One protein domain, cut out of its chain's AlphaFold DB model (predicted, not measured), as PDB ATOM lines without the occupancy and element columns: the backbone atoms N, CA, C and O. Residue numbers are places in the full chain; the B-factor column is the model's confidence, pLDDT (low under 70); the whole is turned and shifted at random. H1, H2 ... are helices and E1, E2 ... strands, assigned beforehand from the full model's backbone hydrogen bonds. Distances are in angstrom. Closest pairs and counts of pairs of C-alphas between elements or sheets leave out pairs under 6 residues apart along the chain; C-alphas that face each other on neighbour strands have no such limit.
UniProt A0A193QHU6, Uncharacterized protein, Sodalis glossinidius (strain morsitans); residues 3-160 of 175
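This is residues 3 to 160 of the 175 residues of an uncharacterized protein of Sodalis glossinidius (strain morsitans) (UniProt A0A193QHU6). A small, strongly twisted sheet of four strands makes one side of the domain, with H7 along one of its faces and no named helix on the other. H3 and H6 run side by side in opposite directions at the far end from the sheet, H1 and H2 cross steeply at one flank, and the short H4 and H5 form a corner of their own; the unnamed stretch 111 to 122 threads through the middle. The printed part has 158 residues with seven named helices and four strands, in the order H1 E1 H2 H3 H4 H5 H6 H7 E2 E3 E4; the class is mixed, helices and strands. The sheet is branched and antiparallel, with E1, E2 and E3 each a neighbour of E4. The whole is compact, with a radius of gyration of the C-alphas of 16.3 A, and flat, spanning 44 by 42 by 23 A.

H1, residues 8 to 15, touches H2, residues 42 to 50, at a steep tilt of 57 degrees; their closest C-alphas, of Gly 10 and Trp 49, are 5.7 A apart. E1, residues 21 to 27, lies on one side of E4, residues 152 to 159; N 22 and O 157 are 2.8 A apart, within hydrogen-bond range. H3, residues 58 to 67, touches H6, residues 97 to 110, at a shallow tilt of 28 degrees, opposite ways, closest at the C-alphas of Leu 65 and Ala 100, 5.3 A. H4, residues 75 to 79, and H5, residues 84 to 88, are close but not clearly touching, with the C-alphas of Leu 79 and Tyr 87 closest at 7.9 A. H7, residues 123 to 135, is on the sheet at a height of 9.1 A, over E4 and along the strands, at 12 degrees to E4 on the local plane. With residues 129 to 133 alone it only just touches H2, with 3 pairs of C-alphas within 8 A, the closest being those of Ala 42 and Leu 129, 5.8 A. E2, residues 141 to 143, and E3, residues 147 to 149, lie on the other side of E4 from E1, staggered along it; N 142 and O 158 are 2.9 A apart, and in the hairpin of E3 and E4 N 154 and O 147 are 2.8 A apart. Every O i to N i+4 pair is within hydrogen-bond range in H1, H2, H3, H4, H6 and H7; H5 has 0 of 1, and 1 of 2 O i to N i+3 pairs.

H1 begins at C-alpha 8, (28.972, 6.635, 18.706). E1 is 19.7 A long, H6 20.1 A and H7 18.5 A. E4, 23.0 A, ends at C-alpha 159, (16.866, 15.980, 15.773).

The C-alphas farthest apart, of Asp 18 and Gln 89, are 47.6 A apart. The printed part has no cut. The links E1 to H2 and H6 to H7 are long. Mean pLDDT of the printed part is 93.5; residue 19 alone is under 70.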
ATOM      1  N   GLU A   3      26.614  -0.289  17.191       96.81
ATOM      2  CA  GLU A   3      27.453  -1.138  18.026       96.81
ATOM      3  C   GLU A   3      28.852  -1.333  17.449       96.81
ATOM      4  O   GLU A   3      29.770  -1.496  18.230       96.81
ATOM      5  N   HIS A   4      29.061  -1.217  16.136       97.12
ATOM      6  CA  HIS A   4      30.387  -1.280  15.502       97.12
ATOM      7  C   HIS A   4      31.097   0.078  15.420       97.12
ATOM      8  O   HIS A   4      32.219   0.171  14.919       97.12
ATOM      9  N   VAL A   5      30.446   1.156  15.864       97.25
ATOM     10  CA  VAL A   5      30.993   2.510  15.778       97.25
ATOM     11  C   VAL A   5      31.905   2.766  16.985       97.25
ATOM     12  O   VAL A   5      31.425   2.734  18.120       97.25
ATOM     13  N   PRO A   6      33.206   3.061  16.783       97.38
ATOM     14  CA  PRO A   6      34.131   3.272  17.899       97.38
ATOM     15  C   PRO A   6      33.838   4.540  18.712       97.38
ATOM     16  O   PRO A   6      34.036   4.536  19.924       97.38
ATOM     17  N   ASP A   7      33.330   5.588  18.055       97.75
ATOM     18  CA  ASP A   7      32.835   6.839  18.647       97.75
ATOM     19  C   ASP A   7      31.358   7.071  18.255       97.75
ATOM     20  O   ASP A   7      31.075   7.730  17.245       97.75
ATOM     21  N   PRO A   8      30.396   6.510  19.014       97.50
ATOM     22  CA  PRO A   8      28.972   6.635  18.706       97.50
ATOM     23  C   PRO A   8      28.467   8.079  18.726       97.50
ATOM     24  O   PRO A   8      27.655   8.449  17.883       97.50
ATOM     25  N   LEU A   9      28.957   8.913  19.649       97.19
ATOM     26  CA  LEU A   9      28.520  10.306  19.774       97.19
ATOM     27  C   LEU A   9      28.983  11.141  18.583       97.19
ATOM     28  O   LEU A   9      28.171  11.816  17.952       97.19
ATOM     29  N   GLY A  10      30.274  11.067  18.245       95.94
ATOM     30  CA  GLY A  10      30.828  11.774  17.094       95.94
ATOM     31  C   GLY A  10      30.182  11.329  15.788       95.94
ATOM     32  O   GLY A  10      29.915  12.156  14.918       95.94
ATOM     33  N   TRP A  11      29.859  10.039  15.671       95.62
ATOM     34  CA  TRP A  11      29.160   9.511  14.507       95.62
ATOM     35  C   TRP A  11      27.711   9.998  14.412       95.62
ATOM     36  O   TRP A  11      27.332  10.504  13.359       95.62
ATOM     37  N   ILE A  12      26.919   9.919  15.493       95.12
ATOM     38  CA  ILE A  12      25.529  10.415  15.517       95.12
ATOM     39  C   ILE A  12      25.497  11.892  15.117       95.12
ATOM     40  O   ILE A  12      24.740  12.268  14.226       95.12
ATOM     41  N   LEU A  13      26.357  12.717  15.717       93.56
ATOM     42  CA  LEU A  13      26.455  14.145  15.404       93.56
ATOM     43  C   LEU A  13      26.809  14.415  13.936       93.56
ATOM     44  O   LEU A  13      26.338  15.396  13.367       93.56
ATOM     45  N   ALA A  14      27.618  13.554  13.318       91.94
ATOM     46  CA  ALA A  14      28.021  13.707  11.925       91.94
ATOM     47  C   ALA A  14      26.933  13.293  10.918       91.94
ATOM     48  O   ALA A  14      26.942  13.790   9.792       91.94
ATOM     49  N   VAL A  15      26.023  12.382  11.285       90.00
ATOM     50  CA  VAL A  15      25.003  11.843  10.362       90.00
ATOM     51  C   VAL A  15      23.610  12.456  10.544       90.00
ATOM     52  O   VAL A  15      22.778  12.356   9.640       90.00
ATOM     53  N   LEU A  16      23.324  13.081  11.691       86.69
ATOM     54  CA  LEU A  16      22.002  13.627  12.008       86.69
ATOM     55  C   LEU A  16      21.829  15.054  11.444       86.69
ATOM     56  O   LEU A  16      22.190  16.048  12.077       86.69
ATOM     57  N   ASN A  17      21.245  15.160  10.249       81.12
ATOM     58  CA  ASN A  17      20.879  16.448   9.642       81.12
ATOM     59  C   ASN A  17      19.648  17.090  10.318       81.12
ATOM     60  O   ASN A  17      18.892  16.431  11.034       81.12
ATOM     61  N   ASP A  18      19.412  18.378  10.058       75.19
ATOM     62  CA  ASP A  18      18.233  19.100  10.558       75.19
ATOM     63  C   ASP A  18      16.923  18.453  10.097       75.19
ATOM     64  O   ASP A  18      16.742  18.135   8.922       75.19
ATOM     65  N   GLY A  19      16.017  18.215  11.051       69.94
ATOM     66  CA  GLY A  19      14.751  17.513  10.814       69.94
ATOM     67  C   GLY A  19      14.895  16.014  10.519       69.94
ATOM     68  O   GLY A  19      13.893  15.357  10.230       69.94
ATOM     69  N   ALA A  20      16.107  15.451  10.594       85.75
ATOM     70  CA  ALA A  20      16.318  14.037  10.337       85.75
ATOM     71  C   ALA A  20      15.725  13.169  11.451       85.75
ATOM     72  O   ALA A  20      15.874  13.427  12.651       85.75
ATOM     73  N   VAL A  21      15.091  12.088  11.008       88.06
ATOM     74  CA  VAL A  21      14.684  10.970  11.845       88.06
ATOM     75  C   VAL A  21      15.632   9.822  11.553       88.06
ATOM     76  O   VAL A  21      15.677   9.315  10.432       88.06
ATOM     77  N   PHE A  22      16.368   9.394  12.566       89.62
ATOM     78  CA  PHE A  22      17.316   8.303  12.458       89.62
ATOM     79  C   PHE A  22      16.798   7.096  13.236       89.62
ATOM     80  O   PHE A  22      16.546   7.186  14.436       89.62
ATOM     81  N   SER A  23      16.568   5.985  12.537       91.75
ATOM     82  CA  SER A  23      16.088   4.740  13.144       91.75
ATOM     83  C   SER A  23      17.256   3.772  13.276       91.75
ATOM     84  O   SER A  23      17.876   3.402  12.283       91.75
ATOM     85  N   LEU A  24      17.552   3.405  14.514       94.62
ATOM     86  CA  LEU A  24      18.579   2.452  14.889       94.62
ATOM     87  C   LEU A  24      17.948   1.072  15.042       94.62
ATOM     88  O   LEU A  24      16.917   0.941  15.704       94.62
ATOM     89  N   VAL A  25      18.599   0.075  14.454       96.69
ATOM     90  CA  VAL A  25      18.401  -1.345  14.751       96.69
ATOM     91  C   VAL A  25      19.650  -1.780  15.497       96.69
ATOM     92  O   VAL A  25      20.757  -1.522  15.018       96.69
ATOM     93  N   LEU A  26      19.479  -2.296  16.710       97.38
ATOM     94  CA  LEU A  26      20.586  -2.614  17.605       97.38
ATOM     95  C   LEU A  26      20.429  -4.029  18.147       97.38
ATOM     96  O   LEU A  26      19.316  -4.397  18.532       97.38
ATOM     97  N   PRO A  27      21.529  -4.783  18.288       97.00
ATOM     98  CA  PRO A  27      21.472  -6.075  18.941       97.00
ATOM     99  C   PRO A  27      21.091  -5.899  20.410       97.00
ATOM    100  O   PRO A  27      21.662  -5.084  21.144       97.00
ATOM    101  N   ASN A  28      20.145  -6.707  20.872       96.31
ATOM    102  CA  ASN A  28      19.917  -6.899  22.288       96.31
ATOM    103  C   ASN A  28      20.897  -7.961  22.778       96.31
ATOM    104  O   ASN A  28      20.723  -9.156  22.531       96.31
ATOM    105  N   LYS A  29      21.883  -7.547  23.579       94.50
ATOM    106  CA  LYS A  29      22.879  -8.459  24.155       94.50
ATOM    107  C   LYS A  29      22.253  -9.664  24.852       94.50
ATOM    108  O   LYS A  29      22.931 -10.663  25.040       94.50
ATOM    109  N   ARG A  30      20.999  -9.578  25.321       92.19
ATOM    110  CA  ARG A  30      20.296 -10.694  25.973       92.19
ATOM    111  C   ARG A  30      20.149 -11.915  25.064       92.19
ATOM    112  O   ARG A  30      19.987 -13.008  25.606       92.19
ATOM    113  N   TYR A  31      20.269 -11.737  23.752       92.44
ATOM    114  CA  TYR A  31      19.980 -12.769  22.768       92.44
ATOM    115  C   TYR A  31      21.048 -12.933  21.675       92.44
ATOM    116  O   TYR A  31      20.872 -13.770  20.801       92.44
ATOM    117  N   CYS A  32      22.169 -12.208  21.751       91.88
ATOM    118  CA  CYS A  32      23.280 -12.316  20.800       91.88
ATOM    119  C   CYS A  32      24.620 -12.607  21.499       91.88
ATOM    120  O   CYS A  32      24.709 -12.648  22.734       91.88
ATOM    121  N   PHE A  33      25.691 -12.775  20.718       93.19
ATOM    122  CA  PHE A  33      27.029 -13.151  21.199       93.19
ATOM    123  C   PHE A  33      27.654 -12.187  22.221       93.19
ATOM    124  O   PHE A  33      28.594 -12.561  22.920       93.19
ATOM    125  N   ASP A  34      27.103 -10.984  22.403       94.81
ATOM    126  CA  ASP A  34      27.504 -10.037  23.450       94.81
ATOM    127  C   ASP A  34      26.931 -10.350  24.843       94.81
ATOM    128  O   ASP A  34      27.110  -9.577  25.795       94.81
ATOM    129  N   ARG A  35      26.226 -11.473  25.012       91.69
ATOM    130  CA  ARG A  35      25.505 -11.802  26.249       91.69
ATOM    131  C   ARG A  35      26.327 -11.660  27.522       91.69
ATOM    132  O   ARG A  35      25.786 -11.178  28.522       91.69
ATOM    133  N   PHE A  36      27.613 -11.992  27.465       92.62
ATOM    134  CA  PHE A  36      28.536 -11.957  28.601       92.62
ATOM    135  C   PHE A  36      29.264 -10.629  28.817       92.62
ATOM    136  O   PHE A  36      30.025 -10.512  29.782       92.62
ATOM    137  N   ARG A  37      29.034  -9.638  27.959       95.75
ATOM    138  CA  ARG A  37      29.619  -8.299  28.073       95.75
ATOM    139  C   ARG A  37      28.804  -7.414  29.003       95.75
ATOM    140  O   ARG A  37      27.641  -7.709  29.288       95.75
ATOM    141  N   GLN A  38      29.396  -6.330  29.483       96.50
ATOM    142  CA  GLN A  38      28.656  -5.282  30.190       96.50
ATOM    143  C   GLN A  38      28.009  -4.336  29.175       96.50
ATOM    144  O   GLN A  38      28.540  -4.160  28.084       96.50
ATOM    145  N   THR A  39      26.857  -3.751  29.510       98.25
ATOM    146  CA  THR A  39      26.262  -2.690  28.683       98.25
ATOM    147  C   THR A  39      27.166  -1.464  28.676       98.25
ATOM    148  O   THR A  39      27.770  -1.140  29.702       98.25
ATOM    149  N   SER A  40      27.235  -0.769  27.544       98.44
ATOM    150  CA  SER A  40      28.025   0.454  27.429       98.44
ATOM    151  C   SER A  40      27.485   1.575  28.314       98.44
ATOM    152  O   SER A  40      26.277   1.677  28.528       98.44
ATOM    153  N   SER A  41      28.384   2.421  28.815       98.12
ATOM    154  CA  SER A  41      28.053   3.558  29.680       98.12
ATOM    155  C   SER A  41      28.353   4.909  29.028       98.12
ATOM    156  O   SER A  41      29.166   5.004  28.102       98.12
ATOM    157  N   ALA A  42      27.749   5.977  29.559       98.06
ATOM    158  CA  ALA A  42      27.994   7.340  29.090       98.06
ATOM    159  C   ALA A  42      29.458   7.744  29.283       98.06
ATOM    160  O   ALA A  42      30.035   8.381  28.412       98.06
ATOM    161  N   ALA A  43      30.097   7.292  30.369       98.00
ATOM    162  CA  ALA A  43      31.519   7.524  30.612       98.00
ATOM    163  C   ALA A  43      32.408   6.944  29.496       98.00
ATOM    164  O   ALA A  43      33.375   7.583  29.080       98.00
ATOM    165  N   GLN A  44      32.076   5.755  28.979       98.00
ATOM    166  CA  GLN A  44      32.803   5.162  27.855       98.00
ATOM    167  C   GLN A  44      32.577   5.951  26.563       98.00
ATOM    168  O   GLN A  44      33.545   6.290  25.886       98.00
ATOM    169  N   TRP A  45      31.323   6.287  26.248       98.25
ATOM    170  CA  TRP A  45      30.992   7.099  25.073       98.25
ATOM    171  C   TRP A  45      31.663   8.473  25.116       98.25
ATOM    172  O   TRP A  45      32.233   8.904  24.118       98.25
ATOM    173  N   LEU A  46      31.668   9.122  26.281       97.31
ATOM    174  CA  LEU A  46      32.338  10.398  26.506       97.31
ATOM    175  C   LEU A  46      33.842  10.285  26.242       97.31
ATOM    176  O   LEU A  46      34.398  11.116  25.530       97.31
ATOM    177  N   GLN A  47      34.495   9.246  26.771       97.19
ATOM    178  CA  GLN A  47      35.916   9.007  26.531       97.19
ATOM    179  C   GLN A  47      36.215   8.872  25.032       97.19
ATOM    180  O   GLN A  47      37.133   9.525  24.537       97.19
ATOM    181  N   TRP A  48      35.445   8.056  24.308       97.31
ATOM    182  CA  TRP A  48      35.663   7.808  22.878       97.31
ATOM    183  C   TRP A  48      35.379   9.021  22.005       97.31
ATOM    184  O   TRP A  48      36.110   9.253  21.041       97.31
ATOM    185  N   TRP A  49      34.371   9.805  22.380       97.12
ATOM    186  CA  TRP A  49      34.061  11.078  21.753       97.12
ATOM    187  C   TRP A  49      35.208  12.065  21.918       97.12
ATOM    188  O   TRP A  49      35.726  12.560  20.923       97.12
ATOM    189  N   LEU A  50      35.678  12.276  23.153       96.19
ATOM    190  CA  LEU A  50      36.777  13.197  23.453       96.19
ATOM    191  C   LEU A  50      38.083  12.811  22.744       96.19
ATOM    192  O   LEU A  50      38.833  13.692  22.319       96.19
ATOM    193  N   THR A  51      38.359  11.510  22.592       94.81
ATOM    194  CA  THR A  51      39.540  11.020  21.856       94.81
ATOM    195  C   THR A  51      39.301  10.803  20.369       94.81
ATOM    196  O   THR A  51      40.235  10.410  19.668       94.81
ATOM    197  N   ARG A  52      38.090  11.068  19.864       95.06
ATOM    198  CA  ARG A  52      37.696  10.897  18.456       95.06
ATOM    199  C   ARG A  52      38.071   9.526  17.911       95.06
ATOM    200  O   ARG A  52      38.751   9.415  16.885       95.06
ATOM    201  N   GLN A  53      37.676   8.487  18.634       94.69
ATOM    202  CA  GLN A  53      38.066   7.119  18.331       94.69
ATOM    203  C   GLN A  53      37.652   6.736  16.892       94.69
ATOM    204  O   GLN A  53      36.479   6.787  16.534       94.69
ATOM    205  N   ARG A  54      38.627   6.376  16.041       93.25
ATOM    206  CA  ARG A  54      38.407   6.068  14.606       93.25
ATOM    207  C   ARG A  54      38.336   4.576  14.286       93.25
ATOM    208  O   ARG A  54      37.664   4.185  13.341       93.25
ATOM    209  N   ILE A  55      39.050   3.769  15.059       94.50
ATOM    210  CA  ILE A  55      39.071   2.299  15.003       94.50
ATOM    211  C   ILE A  55      38.721   1.776  16.396       94.50
ATOM    212  O   ILE A  55      38.904   2.549  17.335       94.50
ATOM    213  N   PRO A  56      38.256   0.533  16.599       96.81
ATOM    214  CA  PRO A  56      37.954   0.059  17.947       96.81
ATOM    215  C   PRO A  56      39.128   0.290  18.905       96.81
ATOM    216  O   PRO A  56      40.268  -0.083  18.625       96.81
ATOM    217  N   ALA A  57      38.860   0.956  20.024       95.75
ATOM    218  CA  ALA A  57      39.841   1.179  21.071       95.75
ATOM    219  C   ALA A  57      40.315  -0.168  21.644       95.75
ATOM    220  O   ALA A  57      39.521  -1.112  21.703       95.75
ATOM    221  N   PRO A  58      41.548  -0.264  22.177       96.94
ATOM    222  CA  PRO A  58      42.039  -1.489  22.807       96.94
ATOM    223  C   PRO A  58      41.071  -2.079  23.842       96.94
ATOM    224  O   PRO A  58      40.875  -3.290  23.881       96.94
ATOM    225  N   GLN A  59      40.402  -1.224  24.625       97.12
ATOM    226  CA  GLN A  59      39.397  -1.670  25.595       97.12
ATOM    227  C   GLN A  59      38.151  -2.278  24.932       97.12
ATOM    228  O   GLN A  59      37.631  -3.269  25.432       97.12
ATOM    229  N   GLN A  60      37.685  -1.699  23.816       97.81
ATOM    230  CA  GLN A  60      36.515  -2.172  23.069       97.81
ATOM    231  C   GLN A  60      36.819  -3.535  22.448       97.81
ATOM    232  O   GLN A  60      36.052  -4.480  22.615       97.81
ATOM    233  N   LEU A  61      37.976  -3.640  21.790       97.56
ATOM    234  CA  LEU A  61      38.399  -4.856  21.114       97.56
ATOM    235  C   LEU A  61      38.676  -5.990  22.106       97.56
ATOM    236  O   LEU A  61      38.202  -7.105  21.898       97.56
ATOM    237  N   TYR A  62      39.382  -5.713  23.210       97.94
ATOM    238  CA  TYR A  62      39.626  -6.733  24.227       97.94
ATOM    239  C   TYR A  62      38.317  -7.212  24.850       97.94
ATOM    240  O   TYR A  62      38.094  -8.416  24.921       97.94
ATOM    241  N   ASP A  63      37.441  -6.291  25.273       97.62
ATOM    242  CA  ASP A  63      36.153  -6.645  25.872       97.62
ATOM    243  C   ASP A  63      35.303  -7.505  24.932       97.62
ATOM    244  O   ASP A  63      34.777  -8.532  25.366       97.62
ATOM    245  N   PHE A  64      35.231  -7.137  23.650       97.38
ATOM    246  CA  PHE A  64      34.532  -7.911  22.632       97.38
ATOM    247  C   PHE A  64      35.119  -9.320  22.488       97.38
ATOM    248  O   PHE A  64      34.433 -10.303  22.764       97.38
ATOM    249  N   LEU A  65      36.402  -9.445  22.145       96.94
ATOM    250  CA  LEU A  65      37.035 -10.744  21.878       96.94
ATOM    251  C   LEU A  65      37.017 -11.666  23.104       96.94
ATOM    252  O   LEU A  65      36.826 -12.873  22.991       96.94
ATOM    253  N   ARG A  66      37.171 -11.097  24.301       95.75
ATOM    254  CA  ARG A  66      37.214 -11.838  25.567       95.75
ATOM    255  C   ARG A  66      35.841 -12.343  26.030       95.75
ATOM    256  O   ARG A  66      35.767 -13.214  26.909       95.75
ATOM    257  N   HIS A  67      34.750 -11.776  25.534       94.94
ATOM    258  CA  HIS A  67      33.408 -12.090  26.028       94.94
ATOM    259  C   HIS A  67      32.430 -12.526  24.942       94.94
ATOM    260  O   HIS A  67      31.390 -13.073  25.309       94.94
ATOM    261  N   CYS A  68      32.753 -12.334  23.662       92.62
ATOM    262  CA  CYS A  68      31.953 -12.862  22.569       92.62
ATOM    263  C   CYS A  68      31.917 -14.393  22.622       92.62
ATOM    264  O   CYS A  68      32.911 -15.068  22.923       92.62
ATOM    265  N   THR A  69      30.735 -14.939  22.366       90.88
ATOM    266  CA  THR A  69      30.525 -16.376  22.204       90.88
ATOM    267  C   THR A  69      30.354 -16.723  20.739       90.88
ATOM    268  O   THR A  69      29.971 -15.873  19.942       90.88
ATOM    269  N   SER A  70      30.614 -17.976  20.385       85.56
ATOM    270  CA  SER A  70      30.285 -18.459  19.046       85.56
ATOM    271  C   SER A  70      28.778 -18.383  18.803       85.56
ATOM    272  O   SER A  70      27.993 -18.769  19.673       85.56
ATOM    273  N   ASP A  71      28.405 -17.903  17.623       82.50
ATOM    274  CA  ASP A  71      27.036 -17.896  17.120       82.50
ATOM    275  C   ASP A  71      26.951 -18.839  15.917       82.50
ATOM    276  O   ASP A  71      27.764 -18.767  14.994       82.50
ATOM    277  N   ASP A  72      26.008 -19.768  15.969       81.69
ATOM    278  CA  ASP A  72      25.717 -20.756  14.929       81.69
ATOM    279  C   ASP A  72      24.419 -20.437  14.169       81.69
ATOM    280  O   ASP A  72      23.976 -21.242  13.352       81.69
ATOM    281  N   GLY A  73      23.815 -19.271  14.423       84.25
ATOM    282  CA  GLY A  73      22.549 -18.839  13.835       84.25
ATOM    283  C   GLY A  73      21.306 -19.296  14.606       84.25
ATOM    284  O   GLY A  73      20.204 -18.871  14.277       84.25
ATOM    285  N   GLU A  74      21.454 -20.116  15.651       85.62
ATOM    286  CA  GLU A  74      20.348 -20.567  16.513       85.62
ATOM    287  C   GLU A  74      20.405 -19.931  17.914       85.62
ATOM    288  O   GLU A  74      19.699 -20.338  18.843       85.62
ATOM    289  N   MET A  75      21.263 -18.924  18.102       87.38
ATOM    290  CA  MET A  75      21.499 -18.314  19.408       87.38
ATOM    291  C   MET A  75      20.235 -17.683  20.001       87.38
ATOM    292  O   MET A  75      19.933 -17.947  21.165       87.38
ATOM    293  N   TYR A  76      19.462 -16.930  19.213       88.69
ATOM    294  CA  TYR A  76      18.194 -16.349  19.666       88.69
ATOM    295  C   TYR A  76      17.233 -17.415  20.213       88.69
ATOM    296  O   TYR A  76      16.777 -17.323  21.354       88.69
ATOM    297  N   GLU A  77      16.992 -18.466  19.425       89.56
ATOM    298  CA  GLU A  77      16.072 -19.554  19.764       89.56
ATOM    299  C   GLU A  77      16.479 -20.279  21.049       89.56
ATOM    300  O   GLU A  77      15.624 -20.611  21.870       89.56
ATOM    301  N   ARG A  78      17.784 -20.468  21.276       87.31
ATOM    302  CA  ARG A  78      18.286 -21.045  22.529       87.31
ATOM    303  C   ARG A  78      18.169 -20.103  23.717       87.31
ATOM    304  O   ARG A  78      18.002 -20.575  24.837       87.31
ATOM    305  N   LEU A  79      18.343 -18.799  23.509       85.94
ATOM    306  CA  LEU A  79      18.458 -17.834  24.601       85.94
ATOM    307  C   LEU A  79      17.126 -17.239  25.056       85.94
ATOM    308  O   LEU A  79      17.038 -16.821  26.213       85.94
ATOM    309  N   LYS A  80      16.110 -17.181  24.189       87.81
ATOM    310  CA  LYS A  80      14.859 -16.448  24.451       87.81
ATOM    311  C   LYS A  80      14.110 -16.897  25.713       87.81
ATOM    312  O   LYS A  80      13.532 -16.050  26.389       87.81
ATOM    313  N   ASP A  81      14.208 -18.181  26.068       87.94
ATOM    314  CA  ASP A  81      13.489 -18.790  27.197       87.94
ATOM    315  C   ASP A  81      14.399 -19.165  28.388       87.94
ATOM    316  O   ASP A  81      13.943 -19.765  29.365       87.94
ATOM    317  N   LEU A  82      15.696 -18.832  28.342       85.25
ATOM    318  CA  LEU A  82      16.636 -19.195  29.409       85.25
ATOM    319  C   LEU A  82      16.525 -18.282  30.632       85.25
ATOM    320  O   LEU A  82      16.504 -17.053  30.530       85.25
ATOM    321  N   SER A  83      16.579 -18.893  31.820       82.50
ATOM    322  CA  SER A  83      16.734 -18.141  33.065       82.50
ATOM    323  C   SER A  83      18.142 -17.528  33.182       82.50
ATOM    324  O   SER A  83      19.104 -18.041  32.593       82.50
ATOM    325  N   PRO A  84      18.312 -16.454  33.977       73.44
ATOM    326  CA  PRO A  84      19.629 -15.879  34.258       73.44
ATOM    327  C   PRO A  84      20.648 -16.881  34.831       73.44
ATOM    328  O   PRO A  84      21.841 -16.758  34.563       73.44
ATOM    329  N   GLU A  85      20.207 -17.875  35.601       77.81
ATOM    330  CA  GLU A  85      21.068 -18.895  36.210       77.81
ATOM    331  C   GLU A  85      21.531 -19.931  35.180       77.81
ATOM    332  O   GLU A  85      22.718 -20.260  35.124       77.81
ATOM    333  N   ALA A  86      20.614 -20.403  34.327       79.56
ATOM    334  CA  ALA A  86      20.925 -21.352  33.259       79.56
ATOM    335  C   ALA A  86      21.920 -20.759  32.244       79.56
ATOM    336  O   ALA A  86      22.772 -21.463  31.705       79.56
ATOM    337  N   TYR A  87      21.883 -19.440  32.056       75.00
ATOM    338  CA  TYR A  87      22.783 -18.710  31.167       75.00
ATOM    339  C   TYR A  87      24.275 -18.844  31.522       75.00
ATOM    340  O   TYR A  87      25.108 -18.930  30.620       75.00
ATOM    341  N   GLN A  88      24.664 -18.879  32.805       78.50
ATOM    342  CA  GLN A  88      26.097 -18.985  33.133       78.50
ATOM    343  C   GLN A  88      26.715 -20.286  32.603       78.50
ATOM    344  O   GLN A  88      27.909 -20.330  32.305       78.50
ATOM    345  N   GLN A  89      25.892 -21.322  32.443       80.31
ATOM    346  CA  GLN A  89      26.301 -22.638  31.970       80.31
ATOM    347  C   GLN A  89      26.467 -22.691  30.445       80.31
ATOM    348  O   GLN A  89      27.139 -23.587  29.943       80.31
ATOM    349  N   THR A  90      25.926 -21.719  29.700       77.88
ATOM    350  CA  THR A  90      26.031 -21.666  28.230       77.88
ATOM    351  C   THR A  90      27.270 -20.914  27.744       77.88
ATOM    352  O   THR A  90      27.413 -20.650  26.549       77.88
ATOM    353  N   ARG A  91      28.172 -20.514  28.650       85.56
ATOM    354  CA  ARG A  91      29.343 -19.710  28.296       85.56
ATOM    355  C   ARG A  91      30.343 -20.516  27.466       85.56
ATOM    356  O   ARG A  91      31.089 -21.328  28.004       85.56
ATOM    357  N   CYS A  92      30.438 -20.193  26.180       85.62
ATOM    358  CA  CYS A  92      31.432 -20.741  25.261       85.62
ATOM    359  C   CYS A  92      32.176 -19.593  24.552       85.62
ATOM    360  O   CYS A  92      31.715 -19.126  23.509       85.62
ATOM    361  N   PRO A  93      33.264 -19.056  25.144       90.00
ATOM    362  CA  PRO A  93      34.012 -17.951  24.549       90.00
ATOM    363  C   PRO A  93      34.612 -18.351  23.201       90.00
ATOM    364  O   PRO A  93      35.194 -19.429  23.092       90.00
ATOM    365  N   HIS A  94      34.519 -17.467  22.208       92.88
ATOM    366  CA  HIS A  94      35.091 -17.724  20.885       92.88
ATOM    367  C   HIS A  94      36.629 -17.663  20.896       92.88
ATOM    368  O   HIS A  94      37.293 -18.439  20.211       92.88
ATOM    369  N   TYR A  95      37.201 -16.778  21.718       94.81
ATOM    370  CA  TYR A  95      38.646 -16.612  21.872       94.81
ATOM    371  C   TYR A  95      39.106 -16.888  23.305       94.81
ATOM    372  O   TYR A  95      38.421 -16.593  24.290       94.81
ATOM    373  N   THR A  96      40.328 -17.404  23.434       95.81
ATOM    374  CA  THR A  96      41.045 -17.425  24.714       95.81
ATOM    375  C   THR A  96      41.482 -16.014  25.123       95.81
ATOM    376  O   THR A  96      41.574 -15.103  24.300       95.81
ATOM    377  N   GLN A  97      41.811 -15.827  26.406       96.44
ATOM    378  CA  GLN A  97      42.340 -14.551  26.916       96.44
ATOM    379  C   GLN A  97      43.618 -14.123  26.187       96.44
ATOM    380  O   GLN A  97      43.779 -12.952  25.854       96.44
ATOM    381  N   GLN A  98      44.496 -15.091  25.914       98.00
ATOM    382  CA  GLN A  98      45.760 -14.859  25.231       98.00
ATOM    383  C   GLN A  98      45.535 -14.416  23.782       98.00
ATOM    384  O   GLN A  98      46.081 -13.399  23.372       98.00
ATOM    385  N   GLN A  99      44.661 -15.105  23.041       97.50
ATOM    386  CA  GLN A  99      44.303 -14.707  21.675       97.50
ATOM    387  C   GLN A  99      43.681 -13.306  21.640       97.50
ATOM    388  O   GLN A  99      44.065 -12.487  20.810       97.50
ATOM    389  N   ALA A 100      42.759 -12.998  22.561       97.38
ATOM    390  CA  ALA A 100      42.154 -11.670  22.647       97.38
ATOM    391  C   ALA A 100      43.211 -10.571  22.864       97.38
ATOM    392  O   ALA A 100      43.159  -9.528  22.212       97.38
ATOM    393  N   LEU A 101      44.195 -10.810  23.738       97.94
ATOM    394  CA  LEU A 101      45.305  -9.881  23.953       97.94
ATOM    395  C   LEU A 101      46.185  -9.739  22.701       97.94
ATOM    396  O   LEU A 101      46.545  -8.623  22.333       97.94
ATOM    397  N   GLU A 102      46.509 -10.843  22.031       97.69
ATOM    398  CA  GLU A 102      47.323 -10.839  20.809       97.69
ATOM    399  C   GLU A 102      46.671 -10.024  19.685       97.69
ATOM    400  O   GLU A 102      47.345  -9.195  19.071       97.69
ATOM    401  N   PHE A 103      45.360 -10.177  19.471       96.50
ATOM    402  CA  PHE A 103      44.610  -9.356  18.515       96.50
ATOM    403  C   PHE A 103      44.662  -7.869  18.866       96.50
ATOM    404  O   PHE A 103      44.882  -7.038  17.987       96.50
ATOM    405  N   VAL A 104      44.510  -7.524  20.146       97.25
ATOM    406  CA  VAL A 104      44.554  -6.128  20.606       97.25
ATOM    407  C   VAL A 104      45.927  -5.506  20.375       97.25
ATOM    408  O   VAL A 104      46.019  -4.402  19.837       97.25
ATOM    409  N   LEU A 105      46.999  -6.214  20.740       97.25
ATOM    410  CA  LEU A 105      48.369  -5.743  20.528       97.25
ATOM    411  C   LEU A 105      48.692  -5.619  19.036       97.25
ATOM    412  O   LEU A 105      49.325  -4.647  18.621       97.25
ATOM    413  N   ASN A 106      48.229  -6.564  18.217       96.06
ATOM    414  CA  ASN A 106      48.394  -6.499  16.770       96.06
ATOM    415  C   ASN A 106      47.652  -5.297  16.165       96.06
ATOM    416  O   ASN A 106      48.266  -4.511  15.445       96.06
ATOM    417  N   ALA A 107      46.374  -5.103  16.504       95.06
ATOM    418  CA  ALA A 107      45.576  -3.970  16.034       95.06
ATOM    419  C   ALA A 107      46.224  -2.631  16.409       95.06
ATOM    420  O   ALA A 107      46.368  -1.745  15.569       95.06
ATOM    421  N   TRP A 108      46.689  -2.510  17.656       94.69
ATOM    422  CA  TRP A 108      47.346  -1.305  18.153       94.69
ATOM    423  C   TRP A 108      48.665  -0.999  17.435       94.69
ATOM    424  O   TRP A 108      48.910   0.136  17.039       94.69
ATOM    425  N   THR A 109      49.522  -2.007  17.261       96.25
ATOM    426  CA  THR A 109      50.861  -1.817  16.673       96.25
ATOM    427  C   THR A 109      50.833  -1.605  15.164       96.25
ATOM    428  O   THR A 109      51.708  -0.928  14.630       96.25
ATOM    429  N   THR A 110      49.839  -2.162  14.474       95.25
ATOM    430  CA  THR A 110      49.721  -2.074  13.010       95.25
ATOM    431  C   THR A 110      48.767  -0.976  12.542       95.25
ATOM    432  O   THR A 110      48.814  -0.588  11.377       95.25
ATOM    433  N   GLY A 111      47.886  -0.486  13.421       92.69
ATOM    434  CA  GLY A 111      46.776   0.386  13.042       92.69
ATOM    435  C   GLY A 111      45.693  -0.326  12.222       92.69
ATOM    436  O   GLY A 111      44.868   0.342  11.598       92.69
ATOM    437  N   HIS A 112      45.698  -1.663  12.183       90.44
ATOM    438  CA  HIS A 112      44.721  -2.440  11.428       90.44
ATOM    439  C   HIS A 112      43.321  -2.319  12.043       90.44
ATOM    440  O   HIS A 112      43.138  -2.455  13.255       90.44
ATOM    441  N   TYR A 113      42.325  -2.083  11.189       91.19
ATOM    442  CA  TYR A 113      40.927  -2.099  11.597       91.19
ATOM    443  C   TYR A 113      40.467  -3.539  11.821       91.19
ATOM    444  O   TYR A 113      40.638  -4.398  10.958       91.19
ATOM    445  N   PHE A 114      39.840  -3.778  12.967       92.06
ATOM    446  CA  PHE A 114      39.137  -5.020  13.254       92.06
ATOM    447  C   PHE A 114      37.656  -4.722  13.374       92.06
ATOM    448  O   PHE A 114      37.277  -3.777  14.062       92.06
ATOM    449  N   ASP A 115      36.828  -5.521  12.713       93.44
ATOM    450  CA  ASP A 115      35.390  -5.411  12.889       93.44
ATOM    451  C   ASP A 115      34.998  -6.010  14.244       93.44
ATOM    452  O   ASP A 115      35.302  -7.168  14.539       93.44
ATOM    453  N   ALA A 116      34.407  -5.188  15.105       95.62
ATOM    454  CA  ALA A 116      34.084  -5.555  16.474       95.62
ATOM    455  C   ALA A 116      32.910  -4.726  16.984       95.62
ATOM    456  O   ALA A 116      32.832  -3.520  16.736       95.62
ATOM    457  N   HIS A 117      32.061  -5.350  17.800       97.38
ATOM    458  CA  HIS A 117      31.064  -4.621  18.574       97.38
ATOM    459  C   HIS A 117      31.782  -3.759  19.627       97.38
ATOM    460  O   HIS A 117      32.216  -4.227  20.677       97.38
ATOM    461  N   CYS A 118      31.918  -2.476  19.334       98.19
ATOM    462  CA  CYS A 118      32.452  -1.412  20.169       98.19
ATOM    463  C   CYS A 118      31.531  -1.026  21.334       98.19
ATOM    464  O   CYS A 118      32.021  -0.672  22.408       98.19
ATOM    465  N   SER A 119      30.214  -1.099  21.132       98.31
ATOM    466  CA  SER A 119      29.204  -0.844  22.165       98.31
ATOM    467  C   SER A 119      28.282  -2.045  22.366       98.31
ATOM    468  O   SER A 119      28.177  -2.901  21.498       98.31
ATOM    469  N   VAL A 120      27.625  -2.109  23.523       98.31
ATOM    470  CA  VAL A 120      26.779  -3.234  23.939       98.31
ATOM    471  C   VAL A 120      25.490  -2.715  24.552       98.31
ATOM    472  O   VAL A 120      25.521  -1.854  25.437       98.31
ATOM    473  N   PHE A 121      24.362  -3.292  24.145       98.25
ATOM    474  CA  PHE A 121      23.055  -2.709  24.412       98.25
ATOM    475  C   PHE A 121      22.022  -3.703  24.950       98.25
ATOM    476  O   PHE A 121      22.004  -4.881  24.597       98.25
ATOM    477  N   THR A 122      21.122  -3.197  25.788       98.00
ATOM    478  CA  THR A 122      19.731  -3.656  25.898       98.00
ATOM    479  C   THR A 122      18.811  -2.483  25.525       98.00
ATOM    480  O   THR A 122      19.278  -1.335  25.504       98.00
ATOM    481  N   PRO A 123      17.508  -2.718  25.281       98.06
ATOM    482  CA  PRO A 123      16.537  -1.643  25.088       98.06
ATOM    483  C   PRO A 123      16.625  -0.560  26.171       98.06
ATOM    484  O   PRO A 123      16.756   0.629  25.882       98.06
ATOM    485  N   GLU A 124      16.625  -0.979  27.436       97.94
ATOM    486  CA  GLU A 124      16.564  -0.079  28.587       97.94
ATOM    487  C   GLU A 124      17.900   0.628  28.819       97.94
ATOM    488  O   GLU A 124      17.912   1.827  29.090       97.94
ATOM    489  N   SER A 125      19.030  -0.078  28.658       98.12
ATOM    490  CA  SER A 125      20.350   0.546  28.809       98.12
ATOM    491  C   SER A 125      20.584   1.612  27.744       98.12
ATOM    492  O   SER A 125      21.184   2.639  28.029       98.12
ATOM    493  N   THR A 126      20.093   1.387  26.524       98.19
ATOM    494  CA  THR A 126      20.243   2.330  25.409       98.19
ATOM    495  C   THR A 126      19.393   3.569  25.618       98.19
ATOM    496  O   THR A 126      19.886   4.679  25.435       98.19
ATOM    497  N   ALA A 127      18.139   3.401  26.049       98.06
ATOM    498  CA  ALA A 127      17.273   4.527  26.381       98.06
ATOM    499  C   ALA A 127      17.868   5.383  27.514       98.06
ATOM    500  O   ALA A 127      17.906   6.604  27.390       98.06
ATOM    501  N   ALA A 128      18.387   4.749  28.574       98.19
ATOM    502  CA  ALA A 128      19.039   5.448  29.681       98.19
ATOM    503  C   ALA A 128      20.316   6.183  29.237       98.19
ATOM    504  O   ALA A 128      20.476   7.365  29.525       98.19
ATOM    505  N   LEU A 129      21.181   5.506  28.476       98.44
ATOM    506  CA  LEU A 129      22.419   6.073  27.938       98.44
ATOM    507  C   LEU A 129      22.155   7.298  27.053       98.44
ATOM    508  O   LEU A 129      22.822   8.320  27.192       98.44
ATOM    509  N   LEU A 130      21.175   7.202  26.151       98.12
ATOM    510  CA  LEU A 130      20.797   8.301  25.263       98.12
ATOM    511  C   LEU A 130      20.164   9.467  26.029       98.12
ATOM    512  O   LEU A 130      20.458  10.617  25.716       98.12
ATOM    513  N   ALA A 131      19.327   9.185  27.029       98.00
ATOM    514  CA  ALA A 131      18.754  10.219  27.884       98.00
ATOM    515  C   ALA A 131      19.847  10.995  28.633       98.00
ATOM    516  O   ALA A 131      19.824  12.222  28.631       98.00
ATOM    517  N   GLU A 132      20.843  10.295  29.185       98.44
ATOM    518  CA  GLU A 132      21.966  10.914  29.895       98.44
ATOM    519  C   GLU A 132      22.779  11.843  28.978       98.44
ATOM    520  O   GLU A 132      23.031  12.993  29.325       98.44
ATOM    521  N   VAL A 133      23.146  11.409  27.766       98.06
ATOM    522  CA  VAL A 133      23.929  12.262  26.844       98.06
ATOM    523  C   VAL A 133      23.125  13.432  26.262       98.06
ATOM    524  O   VAL A 133      23.718  14.443  25.873       98.06
ATOM    525  N   VAL A 134      21.792  13.320  26.213       97.88
ATOM    526  CA  VAL A 134      20.895  14.440  25.891       97.88
ATOM    527  C   VAL A 134      20.837  15.436  27.048       97.88
ATOM    528  O   VAL A 134      20.955  16.637  26.816       97.88
ATOM    529  N   GLU A 135      20.727  14.963  28.291       97.94
ATOM    530  CA  GLU A 135      20.751  15.814  29.488       97.94
ATOM    531  C   GLU A 135      22.084  16.565  29.634       97.94
ATOM    532  O   GLU A 135      22.101  17.752  29.956       97.94
ATOM    533  N   LEU A 136      23.201  15.913  29.294       97.69
ATOM    534  CA  LEU A 136      24.526  16.539  29.218       97.69
ATOM    535  C   LEU A 136      24.659  17.570  28.078       97.69
ATOM    536  O   LEU A 136      25.683  18.248  27.978       97.69
ATOM    537  N   GLY A 137      23.662  17.684  27.196       97.56
ATOM    538  CA  GLY A 137      23.648  18.627  26.077       97.56
ATOM    539  C   GLY A 137      24.550  18.240  24.903       97.56
ATOM    540  O   GLY A 137      24.723  19.053  23.993       97.56
ATOM    541  N   ILE A 138      25.116  17.027  24.903       97.50
ATOM    542  CA  ILE A 138      25.987  16.516  23.829       97.50
ATOM    543  C   ILE A 138      25.159  16.162  22.592       97.50
ATOM    544  O   ILE A 138      25.601  16.369  21.465       97.50
ATOM    545  N   LEU A 139      23.949  15.640  22.801       96.38
ATOM    546  CA  LEU A 139      22.954  15.432  21.754       96.38
ATOM    547  C   LEU A 139      21.730  16.310  22.027       96.38
ATOM    548  O   LEU A 139      21.340  16.501  23.173       96.38
ATOM    549  N   ASN A 140      21.082  16.796  20.969       95.56
ATOM    550  CA  ASN A 140      19.795  17.486  21.063       95.56
ATOM    551  C   ASN A 140      18.750  16.748  20.220       95.56
ATOM    552  O   ASN A 140      18.434  17.118  19.084       95.56
ATOM    553  N   VAL A 141      18.276  15.627  20.764       95.50
ATOM    554  CA  VAL A 141      17.370  14.705  20.078       95.50
ATOM    555  C   VAL A 141      16.227  14.272  20.986       95.50
ATOM    556  O   VAL A 141      16.405  14.105  22.189       95.50
ATOM    557  N   ALA A 142      15.061  14.016  20.396       95.25
ATOM    558  CA  ALA A 142      14.019  13.224  21.034       95.25
ATOM    559  C   ALA A 142      14.303  11.736  20.801       95.25
ATOM    560  O   ALA A 142      14.568  11.321  19.669       95.25
ATOM    561  N   VAL A 143      14.214  10.943  21.868       96.62
ATOM    562  CA  VAL A 143      14.449   9.494  21.865       96.62
ATOM    563  C   VAL A 143      13.105   8.779  21.989       96.62
ATOM    564  O   VAL A 143      12.336   9.058  22.910       96.62
ATOM    565  N   SER A 144      12.787   7.871  21.066       96.75
ATOM    566  CA  SER A 144      11.573   7.053  21.179       96.75
ATOM    567  C   SER A 144      11.715   5.972  22.248       96.75
ATOM    568  O   SER A 144      12.821   5.541  22.569       96.75
ATOM    569  N   ALA A 145      10.587   5.443  22.726       97.00
ATOM    570  CA  ALA A 145      10.608   4.187  23.466       97.00
ATOM    571  C   ALA A 145      11.229   3.078  22.588       97.00
ATOM    572  O   ALA A 145      10.898   3.008  21.394       97.00
ATOM    573  N   PRO A 146      12.126   2.243  23.137       97.50
ATOM    574  CA  PRO A 146      12.698   1.137  22.390       97.50
ATOM    575  C   PRO A 146      11.651   0.035  22.174       97.50
ATOM    576  O   PRO A 146      10.796  -0.197  23.029       97.50
ATOM    577  N   GLN A 147      11.722  -0.651  21.034       97.31
ATOM    578  CA  GLN A 147      10.804  -1.735  20.668       97.31
ATOM    579  C   GLN A 147      11.593  -3.013  20.392       97.31
ATOM    580  O   GLN A 147      12.379  -3.050  19.450       97.31
ATOM    581  N   GLN A 148      11.393  -4.046  21.214       95.94
ATOM    582  CA  GLN A 148      12.053  -5.342  21.047       95.94
ATOM    583  C   GLN A 148      11.546  -6.061  19.793       95.94
ATOM    584  O   GLN A 148      10.335  -6.108  19.562       95.94
ATOM    585  N   TYR A 149      12.459  -6.676  19.043       93.94
ATOM    586  CA  TYR A 149      12.147  -7.570  17.934       93.94
ATOM    587  C   TYR A 149      13.199  -8.676  17.847       93.94
ATOM    588  O   TYR A 149      14.341  -8.415  17.496       93.94
ATOM    589  N   GLU A 150      12.809  -9.896  18.209       92.94
ATOM    590  CA  GLU A 150      13.706 -11.058  18.245       92.94
ATOM    591  C   GLU A 150      14.993 -10.786  19.037       92.94
ATOM    592  O   GLU A 150      14.903 -10.477  20.231       92.94
ATOM    593  N   ASP A 151      16.166 -10.912  18.422       93.12
ATOM    594  CA  ASP A 151      17.478 -10.654  19.013       93.12
ATOM    595  C   ASP A 151      17.919  -9.188  18.935       93.12
ATOM    596  O   ASP A 151      18.932  -8.812  19.527       93.12
ATOM    597  N   GLU A 152      17.117  -8.333  18.310       96.38
ATOM    598  CA  GLU A 152      17.377  -6.914  18.110       96.38
ATOM    599  C   GLU A 152      16.305  -6.036  18.771       96.38
ATOM    600  O   GLU A 152      15.327  -6.486  19.377       96.38
ATOM    601  N   PHE A 153      16.500  -4.725  18.712       97.50
ATOM    602  CA  PHE A 153      15.473  -3.757  19.052       97.50
ATOM    603  C   PHE A 153      15.629  -2.480  18.235       97.50
ATOM    604  O   PHE A 153      16.721  -2.106  17.800       97.50
ATOM    605  N   TYR A 154      14.511  -1.782  18.073       97.12
ATOM    606  CA  TYR A 154      14.434  -0.519  17.361       97.12
ATOM    607  C   TYR A 154      14.397   0.650  18.333       97.12
ATOM    608  O   TYR A 154      13.654   0.627  19.317       97.12
ATOM    609  N   ILE A 155      15.135   1.711  18.023       96.56
ATOM    610  CA  ILE A 155      15.025   2.996  18.714       96.56
ATOM    611  C   ILE A 155      15.212   4.137  17.719       96.56
ATOM    612  O   ILE A 155      15.996   4.046  16.777       96.56
ATOM    613  N   ARG A 156      14.454   5.219  17.886       95.62
ATOM    614  CA  ARG A 156      14.458   6.352  16.963       95.62
ATOM    615  C   ARG A 156      14.976   7.601  17.649       95.62
ATOM    616  O   ARG A 156      14.538   7.938  18.746       95.62
ATOM    617  N   LEU A 157      15.854   8.306  16.948       95.75
ATOM    618  CA  LEU A 157      16.354   9.628  17.295       95.75
ATOM    619  C   LEU A 157      15.749  10.649  16.333       95.75
ATOM    620  O   LEU A 157      15.809  10.467  15.119       95.75
ATOM    621  N   THR A 158      15.166  11.720  16.858       94.81
ATOM    622  CA  THR A 158      14.663  12.845  16.050       94.81
ATOM    623  C   THR A 158      15.421  14.101  16.432       94.81
ATOM    624  O   THR A 158      15.378  14.480  17.601       94.81
ATOM    625  N   LYS A 159      16.117  14.745  15.484       93.50
ATOM    626  CA  LYS A 159      16.866  15.980  15.773       93.50
ATOM    627  C   LYS A 159      15.908  17.095  16.189       93.50
ATOM    628  O   LYS A 159      14.957  17.385  15.465       93.50
ATOM    629  N   LEU A 160      16.164  17.718  17.339       93.69
ATOM    630  CA  LEU A 160      15.387  18.857  17.847       93.69
ATOM    631  C   LEU A 160      16.073  20.202  17.580       93.69
ATOM    632  O   LEU A 160      15.437  21.249  17.667       93.69
TER     633      LEU A 160